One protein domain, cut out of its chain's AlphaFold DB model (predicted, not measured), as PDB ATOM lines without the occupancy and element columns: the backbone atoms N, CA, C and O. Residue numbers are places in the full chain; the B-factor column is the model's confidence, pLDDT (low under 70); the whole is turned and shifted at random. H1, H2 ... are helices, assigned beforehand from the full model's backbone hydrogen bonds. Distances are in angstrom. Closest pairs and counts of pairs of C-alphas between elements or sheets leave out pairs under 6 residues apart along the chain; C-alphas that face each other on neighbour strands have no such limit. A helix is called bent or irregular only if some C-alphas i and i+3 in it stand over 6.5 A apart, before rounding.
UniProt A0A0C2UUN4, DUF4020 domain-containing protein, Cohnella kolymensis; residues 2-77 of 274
ATOM      1  N   GLY A   2      76.926 127.550 105.803       82.19
ATOM      2  CA  GLY A   2      77.149 126.102 105.601       82.19
ATOM      3  C   GLY A   2      77.807 125.707 104.267       82.19
ATOM      4  O   GLY A   2      78.764 124.947 104.263       82.19
ATOM      5  N   ARG A   3      77.387 126.301 103.139       82.12
ATOM      6  CA  ARG A   3      77.988 126.038 101.812       82.12
ATOM      7  C   ARG A   3      79.483 126.382 101.720       82.12
ATOM      8  O   ARG A   3      80.211 125.711 101.006       82.12
ATOM      9  N   ILE A   4      79.937 127.396 102.457       83.06
ATOM     10  CA  ILE A   4      81.338 127.850 102.449       83.06
ATOM     11  C   ILE A   4      82.216 126.865 103.233       83.06
ATOM     12  O   ILE A   4      83.309 126.520 102.796       83.06
ATOM     13  N   ILE A   5      81.702 126.348 104.354       83.00
ATOM     14  CA  ILE A   5      82.374 125.299 105.137       83.00
ATOM     15  C   ILE A   5      82.521 124.025 104.294       83.00
ATOM     16  O   ILE A   5      83.585 123.410 104.284       83.00
ATOM     17  N   LEU A   6      81.478 123.660 103.540       86.12
ATOM     18  CA  LEU A   6      81.532 122.522 102.620       86.12
ATOM     19  C   LEU A   6      82.553 122.745 101.492       86.12
ATOM     20  O   LEU A   6      83.294 121.822 101.171       86.12
ATOM     21  N   ALA A   7      82.643 123.961 100.943       86.56
ATOM     22  CA  ALA A   7      83.628 124.305  99.915       86.56
ATOM     23  C   ALA A   7      85.077 124.154 100.416       86.56
ATOM     24  O   ALA A   7      85.893 123.539  99.736       86.56
ATOM     25  N   ASN A   8      85.388 124.610 101.636       86.88
ATOM     26  CA  ASN A   8      86.714 124.419 102.250       86.88
ATOM     27  C   ASN A   8      87.127 122.932 102.310       86.88
ATOM     28  O   ASN A   8      88.288 122.578 102.098       86.88
ATOM     29  N   ARG A   9      86.159 122.042 102.556       88.38
ATOM     30  CA  ARG A   9      86.370 120.593 102.688       88.38
ATOM     31  C   ARG A   9      85.960 119.796 101.452       88.38
ATOM     32  O   ARG A   9      85.801 118.584 101.554       88.38
ATOM     33  N   VAL A  10      85.832 120.429 100.282       89.00
ATOM     34  CA  VAL A  10      85.358 119.758  99.055       89.00
ATOM     35  C   VAL A  10      86.185 118.518  98.699       89.00
ATOM     36  O   VAL A  10      85.623 117.531  98.242       89.00
ATOM     37  N   HIS A  11      87.487 118.513  99.004       87.25
ATOM     38  CA  HIS A  11      88.367 117.355  98.824       87.25
ATOM     39  C   HIS A  11      87.909 116.104  99.592       87.25
ATOM     40  O   HIS A  11      88.045 114.998  99.080       87.25
ATOM     41  N   VAL A  12      87.346 116.272 100.795       89.06
ATOM     42  CA  VAL A  12      86.797 115.171 101.606       89.06
ATOM     43  C   VAL A  12      85.502 114.659 100.992       89.06
ATOM     44  O   VAL A  12      85.267 113.459 100.926       89.06
ATOM     45  N   PHE A  13      84.642 115.560 100.524       90.56
ATOM     46  CA  PHE A  13      83.373 115.150  99.930       90.56
ATOM     47  C   PHE A  13      83.583 114.458  98.582       90.56
ATOM     48  O   PHE A  13      82.955 113.433  98.335       90.56
ATOM     49  N   LEU A  14      84.527 114.935  97.763       88.62
ATOM     50  CA  LEU A  14      84.909 114.282  96.509       88.62
ATOM     51  C   LEU A  14      85.474 112.872  96.722       88.62
ATOM     52  O   LEU A  14      85.320 112.034  95.841       88.62
ATOM     53  N   SER A  15      86.104 112.584  97.869       87.50
ATOM     54  CA  SER A  15      86.604 111.236  98.162       87.50
ATOM     55  C   SER A  15      85.540 110.284  98.710       87.50
ATOM     56  O   SER A  15      85.706 109.074  98.579       87.50
ATOM     57  N   VAL A  16      84.473 110.804  99.327       91.81
ATOM     58  CA  VAL A  16      83.386 109.998  99.911       91.81
ATOM     59  C   VAL A  16      82.246 109.766  98.917       91.81
ATOM     60  O   VAL A  16      81.781 108.639  98.781       91.81
ATOM     61  N   ASP A  17      81.795 110.817  98.234       92.38
ATOM     62  CA  ASP A  17      80.717 110.773  97.240       92.38
ATOM     63  C   ASP A  17      81.020 111.783  96.125       92.38
ATOM     64  O   ASP A  17      80.668 112.970  96.181       92.38
ATOM     65  N   GLU A  18      81.742 111.300  95.118       92.19
ATOM     66  CA  GLU A  18      82.203 112.101  93.988       92.19
ATOM     67  C   GLU A  18      81.031 112.640  93.160       92.19
ATOM     68  O   GLU A  18      80.976 113.841  92.892       92.19
ATOM     69  N   GLU A  19      80.053 111.797  92.815       93.69
ATOM     70  CA  GLU A  19      78.907 112.205  91.998       93.69
ATOM     71  C   GLU A  19      78.083 113.301  92.677       93.69
ATOM     72  O   GLU A  19      77.709 114.302  92.052       93.69
ATOM     73  N   TRP A  20      77.795 113.146  93.973       94.75
ATOM     74  CA  TRP A  20      77.072 114.167  94.717       94.75
ATOM     75  C   TRP A  20      77.876 115.465  94.804       94.75
ATOM     76  O   TRP A  20      77.312 116.544  94.593       94.75
ATOM     77  N   SER A  21      79.182 115.372  95.056       94.25
ATOM     78  CA  SER A  21      80.072 116.530  95.185       94.25
ATOM     79  C   SER A  21      80.207 117.301  93.877       94.25
ATOM     80  O   SER A  21      80.079 118.528  93.876       94.25
ATOM     81  N   ILE A  22      80.366 116.604  92.751       93.56
ATOM     82  CA  ILE A  22      80.384 117.207  91.413       93.56
ATOM     83  C   ILE A  22      79.051 117.895  91.117       93.56
ATOM     84  O   ILE A  22      79.020 119.003  90.592       93.56
ATOM     85  N   ARG A  23      77.927 117.286  91.502       94.38
ATOM     86  CA  ARG A  23      76.598 117.848  91.232       94.38
ATOM     87  C   ARG A  23      76.222 119.014  92.148       94.38
ATOM     88  O   ARG A  23      75.405 119.847  91.754       94.38
ATOM     89  N   LYS A  24      76.714 119.054  93.390       93.50
ATOM     90  CA  LYS A  24      76.230 119.989  94.428       93.50
ATOM     91  C   LYS A  24      77.275 120.974  94.939       93.50
ATOM     92  O   LYS A  24      76.894 122.093  95.278       93.50
ATOM     93  N   LEU A  25      78.547 120.586  95.010       93.62
ATOM     94  CA  LEU A  25      79.618 121.419  95.563       93.62
ATOM     95  C   LEU A  25      80.465 122.091  94.485       93.62
ATOM     96  O   LEU A  25      80.700 123.291  94.586       93.62
ATOM     97  N   VAL A  26      80.874 121.374  93.436       94.25
ATOM     98  CA  VAL A  26      81.666 121.955  92.332       94.25
ATOM     99  C   VAL A  26      80.995 123.186  91.695       94.25
ATOM    100  O   VAL A  26      81.689 124.178  91.477       94.25
ATOM    101  N   PRO A  27      79.660 123.233  91.486       95.31
ATOM    102  CA  PRO A  27      79.002 124.413  90.922       95.31
ATOM    103  C   PRO A  27      79.098 125.665  91.800       95.31
ATOM    104  O   PRO A  27      78.858 126.761  91.301       95.31
ATOM    105  N   LEU A  28      79.442 125.525  93.091       95.25
ATOM    106  CA  LEU A  28      79.663 126.661  93.991       95.25
ATOM    107  C   LEU A  28      80.919 127.453  93.628       95.25
ATOM    108  O   LEU A  28      80.999 128.614  93.998       95.25
ATOM    109  N   PHE A  29      81.878 126.833  92.937       95.69
ATOM    110  CA  PHE A  29      83.132 127.454  92.501       95.69
ATOM    111  C   PHE A  29      83.011 128.153  91.144       95.69
ATOM    112  O   PHE A  29      83.976 128.755  90.680       95.69
ATOM    113  N   ASP A  30      81.849 128.057  90.497       95.75
ATOM    114  CA  ASP A  30      81.617 128.588  89.162       95.75
ATOM    115  C   ASP A  30      81.114 130.043  89.218       95.75
ATOM    116  O   ASP A  30      79.962 130.279  89.616       95.75
ATOM    117  N   PRO A  31      81.932 131.030  88.807       94.44
ATOM    118  CA  PRO A  31      81.514 132.426  88.823       94.44
ATOM    119  C   PRO A  31      80.373 132.723  87.844       94.44
ATOM    120  O   PRO A  31      79.623 133.666  88.088       94.44
ATOM    121  N   SER A  32      80.183 131.917  86.791       94.56
ATOM    122  CA  SER A  32      79.069 132.086  85.849       94.56
ATOM    123  C   SER A  32      77.714 131.749  86.469       94.56
ATOM    124  O   SER A  32      76.697 132.272  86.022       94.56
ATOM    125  N   ASN A  33      77.682 130.915  87.514       91.94
ATOM    126  CA  ASN A  33      76.453 130.631  88.256       91.94
ATOM    127  C   ASN A  33      76.147 131.734  89.274       91.94
ATOM    128  O   ASN A  33      75.019 132.212  89.372       91.94
ATOM    129  N   ASN A  34      77.144 132.085  90.092       92.94
ATOM    130  CA  ASN A  34      77.038 133.141  91.092       92.94
ATOM    131  C   ASN A  34      78.440 133.600  91.516       92.94
ATOM    132  O   ASN A  34      79.103 132.929  92.310       92.94
ATOM    133  N   GLN A  35      78.868 134.758  91.015       92.94
ATOM    134  CA  GLN A  35      80.207 135.301  91.251       92.94
ATOM    135  C   GLN A  35      80.521 135.493  92.743       92.94
ATOM    136  O   GLN A  35      81.557 135.028  93.212       92.94
ATOM    137  N   ASP A  36      79.627 136.112  93.517       91.44
ATOM    138  CA  ASP A  36      79.863 136.377  94.945       91.44
ATOM    139  C   ASP A  36      80.008 135.089  95.761       91.44
ATOM    140  O   ASP A  36      80.792 135.012  96.713       91.44
ATOM    141  N   LEU A  37      79.230 134.064  95.411       92.38
ATOM    142  CA  LEU A  37      79.323 132.756  96.041       92.38
ATOM    143  C   LEU A  37      80.612 132.039  95.640       92.38
ATOM    144  O   LEU A  37      81.255 131.462  96.518       92.38
ATOM    145  N   ALA A  38      81.010 132.125  94.368       94.25
ATOM    146  CA  ALA A  38      82.258 131.563  93.868       94.25
ATOM    147  C   ALA A  38      83.473 132.188  94.551       94.25
ATOM    148  O   ALA A  38      84.326 131.453  95.038       94.25
ATOM    149  N   ILE A  39      83.511 133.515  94.702       92.12
ATOM    150  CA  ILE A  39      84.570 134.214  95.448       92.12
ATOM    151  C   ILE A  39      84.662 133.672  96.880       92.12
ATOM    152  O   ILE A  39      85.745 133.347  97.360       92.12
ATOM    153  N   LYS A  40      83.525 133.510  97.569       90.88
ATOM    154  CA  LYS A  40      83.500 132.978  98.943       90.88
ATOM    155  C   LYS A  40      83.931 131.510  99.017       90.88
ATOM    156  O   LYS A  40      84.595 131.130  99.980       90.88
ATOM    157  N   ALA A  41      83.551 130.691  98.038       93.50
ATOM    158  CA  ALA A  41      83.952 129.288  97.952       93.50
ATOM    159  C   ALA A  41      85.460 129.155  97.690       93.50
ATOM    160  O   ALA A  41      86.134 128.410  98.402       93.50
ATOM    161  N   TRP A  42      85.990 129.932  96.741       93.81
ATOM    162  CA  TRP A  42      87.416 129.991  96.432       93.81
ATOM    163  C   TRP A  42      88.240 130.514  97.596       93.81
ATOM    164  O   TRP A  42      89.226 129.878  97.933       93.81
ATOM    165  N   ASN A  43      87.812 131.581  98.275       88.69
ATOM    166  CA  ASN A  43      88.502 132.070  99.470       88.69
ATOM    167  C   ASN A  43      88.638 130.965 100.531       88.69
ATOM    168  O   ASN A  43      89.715 130.698 101.056       88.69
ATOM    169  N   ALA A  44      87.532 130.272 100.814       88.06
ATOM    170  CA  ALA A  44      87.520 129.224 101.822       88.06
ATOM    171  C   ALA A  44      88.362 128.007 101.417       88.06
ATOM    172  O   ALA A  44      88.981 127.386 102.279       88.06
ATOM    173  N   TYR A  45      88.380 127.650 100.134       90.62
ATOM    174  CA  TYR A  45      89.152 126.520  99.631       90.62
ATOM    175  C   TYR A  45      90.637 126.840  99.459       90.62
ATOM    176  O   TYR A  45      91.467 126.036  99.850       90.62
ATOM    177  N   ALA A  46      90.998 127.999  98.922       86.56
ATOM    178  CA  ALA A  46      92.392 128.341  98.661       86.56
ATOM    179  C   ALA A  46      93.207 128.488  99.959       86.56
ATOM    180  O   ALA A  46      94.371 128.109  99.993       86.56
ATOM    181  N   TYR A  47      92.576 128.944 101.045       78.06
ATOM    182  CA  TYR A  47      93.239 129.105 102.342       78.06
ATOM    183  C   TYR A  47      93.532 127.782 103.079       78.06
ATOM    184  O   TYR A  47      94.484 127.696 103.848       78.06
ATOM    185  N   GLY A  48      92.705 126.742 102.911       72.56
ATOM    186  CA  GLY A  48      92.810 125.520 103.735       72.56
ATOM    187  C   GLY A  48      92.408 124.213 103.055       72.56
ATOM    188  O   GLY A  48      92.343 123.162 103.700       72.56
ATOM    189  N   GLY A  49      92.099 124.273 101.767       77.06
ATOM    190  CA  GLY A  49      91.791 123.133 100.926       77.06
ATOM    191  C   GLY A  49      93.058 122.386 100.530       77.06
ATOM    192  O   GLY A  49      94.138 122.954 100.402       77.06
ATOM    193  N   LYS A  50      92.910 121.079 100.335       86.12
ATOM    194  CA  LYS A  50      93.940 120.223  99.750       86.12
ATOM    195  C   LYS A  50      93.525 119.875  98.335       86.12
ATOM    196  O   LYS A  50      92.337 119.667  98.094       86.12
ATOM    197  N   TRP A  51      94.493 119.738  97.442       93.25
ATOM    198  CA  TRP A  51      94.253 119.275  96.085       93.25
ATOM    199  C   TRP A  51      95.179 118.108  95.735       93.25
ATOM    200  O   TRP A  51      96.229 117.904  96.340       93.25
ATOM    201  N   ASN A  52      94.730 117.318  94.771       92.06
ATOM    202  CA  ASN A  52      95.503 116.356  93.997       92.06
ATOM    203  C   ASN A  52      94.956 116.397  92.559       92.06
ATOM    204  O   ASN A  52      93.969 117.096  92.305       92.06
ATOM    205  N   GLU A  53      95.555 115.648  91.638       94.56
ATOM    206  CA  GLU A  53      95.159 115.689  90.222       94.56
ATOM    207  C   GLU A  53      93.672 115.346  90.017       94.56
ATOM    208  O   GLU A  53      92.969 116.036  89.283       94.56
ATOM    209  N   ARG A  54      93.129 114.378  90.771       92.38
ATOM    210  CA  ARG A  54      91.696 114.030  90.708       92.38
ATOM    211  C   ARG A  54      90.792 115.203  91.099       92.38
ATOM    212  O   ARG A  54      89.803 115.474  90.424       92.38
ATOM    213  N   ILE A  55      91.122 115.907  92.182       93.25
ATOM    214  CA  ILE A  55      90.351 117.074  92.639       93.25
ATOM    215  C   ILE A  55      90.464 118.216  91.622       93.25
ATOM    216  O   ILE A  55      89.458 118.858  91.305       93.25
ATOM    217  N   LEU A  56      91.661 118.453  91.079       95.38
ATOM    218  CA  LEU A  56      91.862 119.436  90.017       95.38
ATOM    219  C   LEU A  56      91.065 119.082  88.758       95.38
ATOM    220  O   LEU A  56      90.469 119.980  88.177       95.38
ATOM    221  N   GLY A  57      90.910 117.802  88.413       95.19
ATOM    222  CA  GLY A  57      90.045 117.371  87.309       95.19
ATOM    223  C   GLY A  57      88.613 117.917  87.394       95.19
ATOM    224  O   GLY A  57      87.992 118.191  86.370       95.19
ATOM    225  N   SER A  58      88.109 118.163  88.608       93.94
ATOM    226  CA  SER A  58      86.791 118.773  88.827       93.94
ATOM    227  C   SER A  58      86.825 120.299  88.987       93.94
ATOM    228  O   SER A  58      85.880 120.980  88.586       93.94
ATOM    229  N   LEU A  59      87.874 120.853  89.603       95.38
ATOM    230  CA  LEU A  59      87.922 122.266  90.008       95.38
ATOM    231  C   LEU A  59      88.743 123.170  89.085       95.38
ATOM    232  O   LEU A  59      88.553 124.383  89.110       95.38
ATOM    233  N   PHE A  60      89.638 122.618  88.269       96.88
ATOM    234  CA  PHE A  60      90.613 123.394  87.505       96.88
ATOM    235  C   PHE A  60      89.953 124.349  86.511       96.88
ATOM    236  O   PHE A  60      90.288 125.529  86.474       96.88
ATOM    237  N   SER A  61      88.937 123.893  85.772       96.88
ATOM    238  CA  SER A  61      88.184 124.780  84.873       96.88
ATOM    239  C   SER A  61      87.560 125.965  85.622       96.88
ATOM    240  O   SER A  61      87.557 127.085  85.122       96.88
ATOM    241  N   LYS A  62      87.095 125.746  86.858       96.62
ATOM    242  CA  LYS A  62      86.513 126.790  87.710       96.62
ATOM    243  C   LYS A  62      87.574 127.740  88.263       96.62
ATOM    244  O   LYS A  62      87.290 128.926  88.408       96.62
ATOM    245  N   LEU A  63      88.790 127.243  88.511       96.62
ATOM    246  CA  LEU A  63      89.937 128.075  88.872       96.62
ATOM    247  C   LEU A  63      90.265 129.039  87.729       96.62
ATOM    248  O   LEU A  63      90.346 130.243  87.939       96.62
ATOM    249  N   ILE A  64      90.362 128.530  86.502       97.25
ATOM    250  CA  ILE A  64      90.615 129.367  85.324       97.25
ATOM    251  C   ILE A  64      89.532 130.443  85.161       97.25
ATOM    252  O   ILE A  64      89.838 131.605  84.907       97.25
ATOM    253  N   MET A  65      88.264 130.085  85.377       96.38
ATOM    254  CA  MET A  65      87.154 131.036  85.278       96.38
ATOM    255  C   MET A  65      87.175 132.122  86.361       96.38
ATOM    256  O   MET A  65      86.634 133.198  86.118       96.38
ATOM    257  N   ILE A  66      87.754 131.875  87.545       95.62
ATOM    258  CA  ILE A  66      87.766 132.864  88.632       95.62
ATOM    259  C   ILE A  66      88.925 133.869  88.521       95.62
ATOM    260  O   ILE A  66      88.794 134.992  89.013       95.62
ATOM    261  N   LEU A  67      90.028 133.513  87.848       95.56
ATOM    262  CA  LEU A  67      91.231 134.353  87.724       95.56
ATOM    263  C   LEU A  67      90.961 135.793  87.228       95.56
ATOM    264  O   LEU A  67      91.519 136.722  87.812       95.56
ATOM    265  N   PRO A  68      90.088 136.051  86.231       94.00
ATOM    266  CA  PRO A  68      89.796 137.420  85.780       94.00
ATOM    267  C   PRO A  68      89.126 138.311  86.838       94.00
ATOM    268  O   PRO A  68      89.131 139.539  86.726       94.00
ATOM    269  N   PHE A  69      88.528 137.710  87.871       92.75
ATOM    270  CA  PHE A  69      87.796 138.421  88.917       92.75
ATOM    271  C   PHE A  69      88.657 138.732  90.146       92.75
ATOM    272  O   PHE A  69      88.188 139.448  91.032       92.75
ATOM    273  N   THR A  70      89.900 138.238  90.223       92.94
ATOM    274  CA  THR A  70      90.725 138.332  91.442       92.94
ATOM    275  C   THR A  70      91.050 139.768  91.834       92.94
ATOM    276  O   THR A  70      91.048 140.080  93.016       92.94
ATOM    277  N   LYS A  71      91.233 140.667  90.858       90.06
ATOM    278  CA  LYS A  71      91.493 142.101  91.092       90.06
ATOM    279  C   LYS A  71      90.379 142.827  91.859       90.06
ATOM    280  O   LYS A  71      90.606 143.886  92.429       90.06
ATOM    281  N   ASN A  72      89.164 142.276  91.844       88.56
ATOM    282  CA  ASN A  72      88.007 142.835  92.543       88.56
ATOM    283  C   ASN A  72      87.797 142.188  93.923       88.56
ATOM    284  O   ASN A  72      86.823 142.496  94.608       88.56
ATOM    285  N   MET A  73      88.658 141.244  94.312       91.56
ATOM    286  CA  MET A  73      88.584 140.559  95.598       91.56
ATOM    287  C   MET A  73      89.374 141.324  96.663       91.56
ATOM    288  O   MET A  73      90.139 142.239  96.371       91.56
ATOM    289  N   ASN A  74      89.189 140.952  97.931       91.19
ATOM    290  CA  ASN A  74      90.108 141.412  98.972       91.19
ATOM    291  C   ASN A  74      91.485 140.747  98.788       91.19
ATOM    292  O   ASN A  74      91.576 139.639  98.251       91.19
ATOM    293  N   LYS A  75      92.532 141.412  99.290       91.69
ATOM    294  CA  LYS A  75      93.928 140.989  99.115       91.69
ATOM    295  C   LYS A  75      94.201 139.568  99.611       91.69
ATOM    296  O   LYS A  75      94.931 138.842  98.951       91.69
ATOM    297  N   ASP A  76      93.593 139.147 100.719       90.62
ATOM    298  CA  ASP A  76      93.828 137.810 101.282       90.62
ATOM    299  C   ASP A  76      93.252 136.705 100.386       90.62
ATOM    300  O   ASP A  76      93.887 135.674 100.152       90.62
ATOM    301  N   THR A  77      92.049 136.932  99.848       91.00
ATOM    302  CA  THR A  77      91.395 136.005  98.916       91.00
ATOM    303  C   THR A  77      92.173 135.916  97.612       91.00
ATOM    304  O   THR A  77      92.436 134.819  97.122       91.00
TER     305      THR A  77
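Overview. This is residues 2 to 77 of the 274 residues of the protein "DUF4020 domain-containing protein" of Cohnella kolymensis (UniProt A0A0C2UUN4). One long, kinked helix, H6, runs along one side of a small cluster of five shorter helices. H4, near the middle, touches both H6 and the slanting H5; H2 and H3 pair towards one end, and H1 packs on H5, away from H6. The printed part has 76 residues with six named helices, H1 to H6 in chain order, and no named strand; the class is all helix. It is compact, with a radius of gyration of the C-alphas of 11.4 A, and rounded, spanning 34 by 24 by 22 A.

Arrangement. Begin at H6, residues 53 to 72, which has a kink of 58 degrees near residue 61 and is irregular, with C-alphas 58 and 61 7.3 A apart. With residues 58 to 63 alone it touches H4, residues 26 to 29; the closest C-alphas are those of Phe 29 and Lys 62, 5.9 A apart. H5, residues 35 to 48, touches H4 with residues 37 to 42 alone, closest at the C-alphas of Phe 29 and Ala 38, 4.4 A. H5 and H6 are close but not clearly touching, their closest C-alphas, Ile 39 and Ile 66, 7.6 A apart. H1, residues 2 to 8, touches H5 at a steep tilt of 51 degrees, the same way, closest at the C-alphas of Asn 8 and Tyr 45, 4.1 A. H2, residues 10 to 16, touches H3, residues 18 to 24, at a steep tilt of 46 degrees, opposite ways, closest at the C-alphas of Leu 14 and Ser 21, 5.5 A. H1 and H6 are apart. Every O i to N i+4 pair is within hydrogen-bond range in H1, H2 and H3, against 9 of 10 in H5 and 8 of 16 in H6; H4 is too short for such a pair.

Along the chain. Find C-alpha 53 at (95.159, 115.689, 90.222); from there H6 runs 28.2 A to C-alpha 72 at (88.007, 142.835, 92.543). H5 runs 20.3 A from C-alpha 35 at (80.207, 135.301, 91.251).

Size, cuts and confidence. Look to Val 16 and Lys 71 for the two C-alphas farthest apart, 34.3 A. The printed part has no cut, and the five links between the helices are tight. The mean pLDDT of the printed part is 91.3, and no printed residue is under 70.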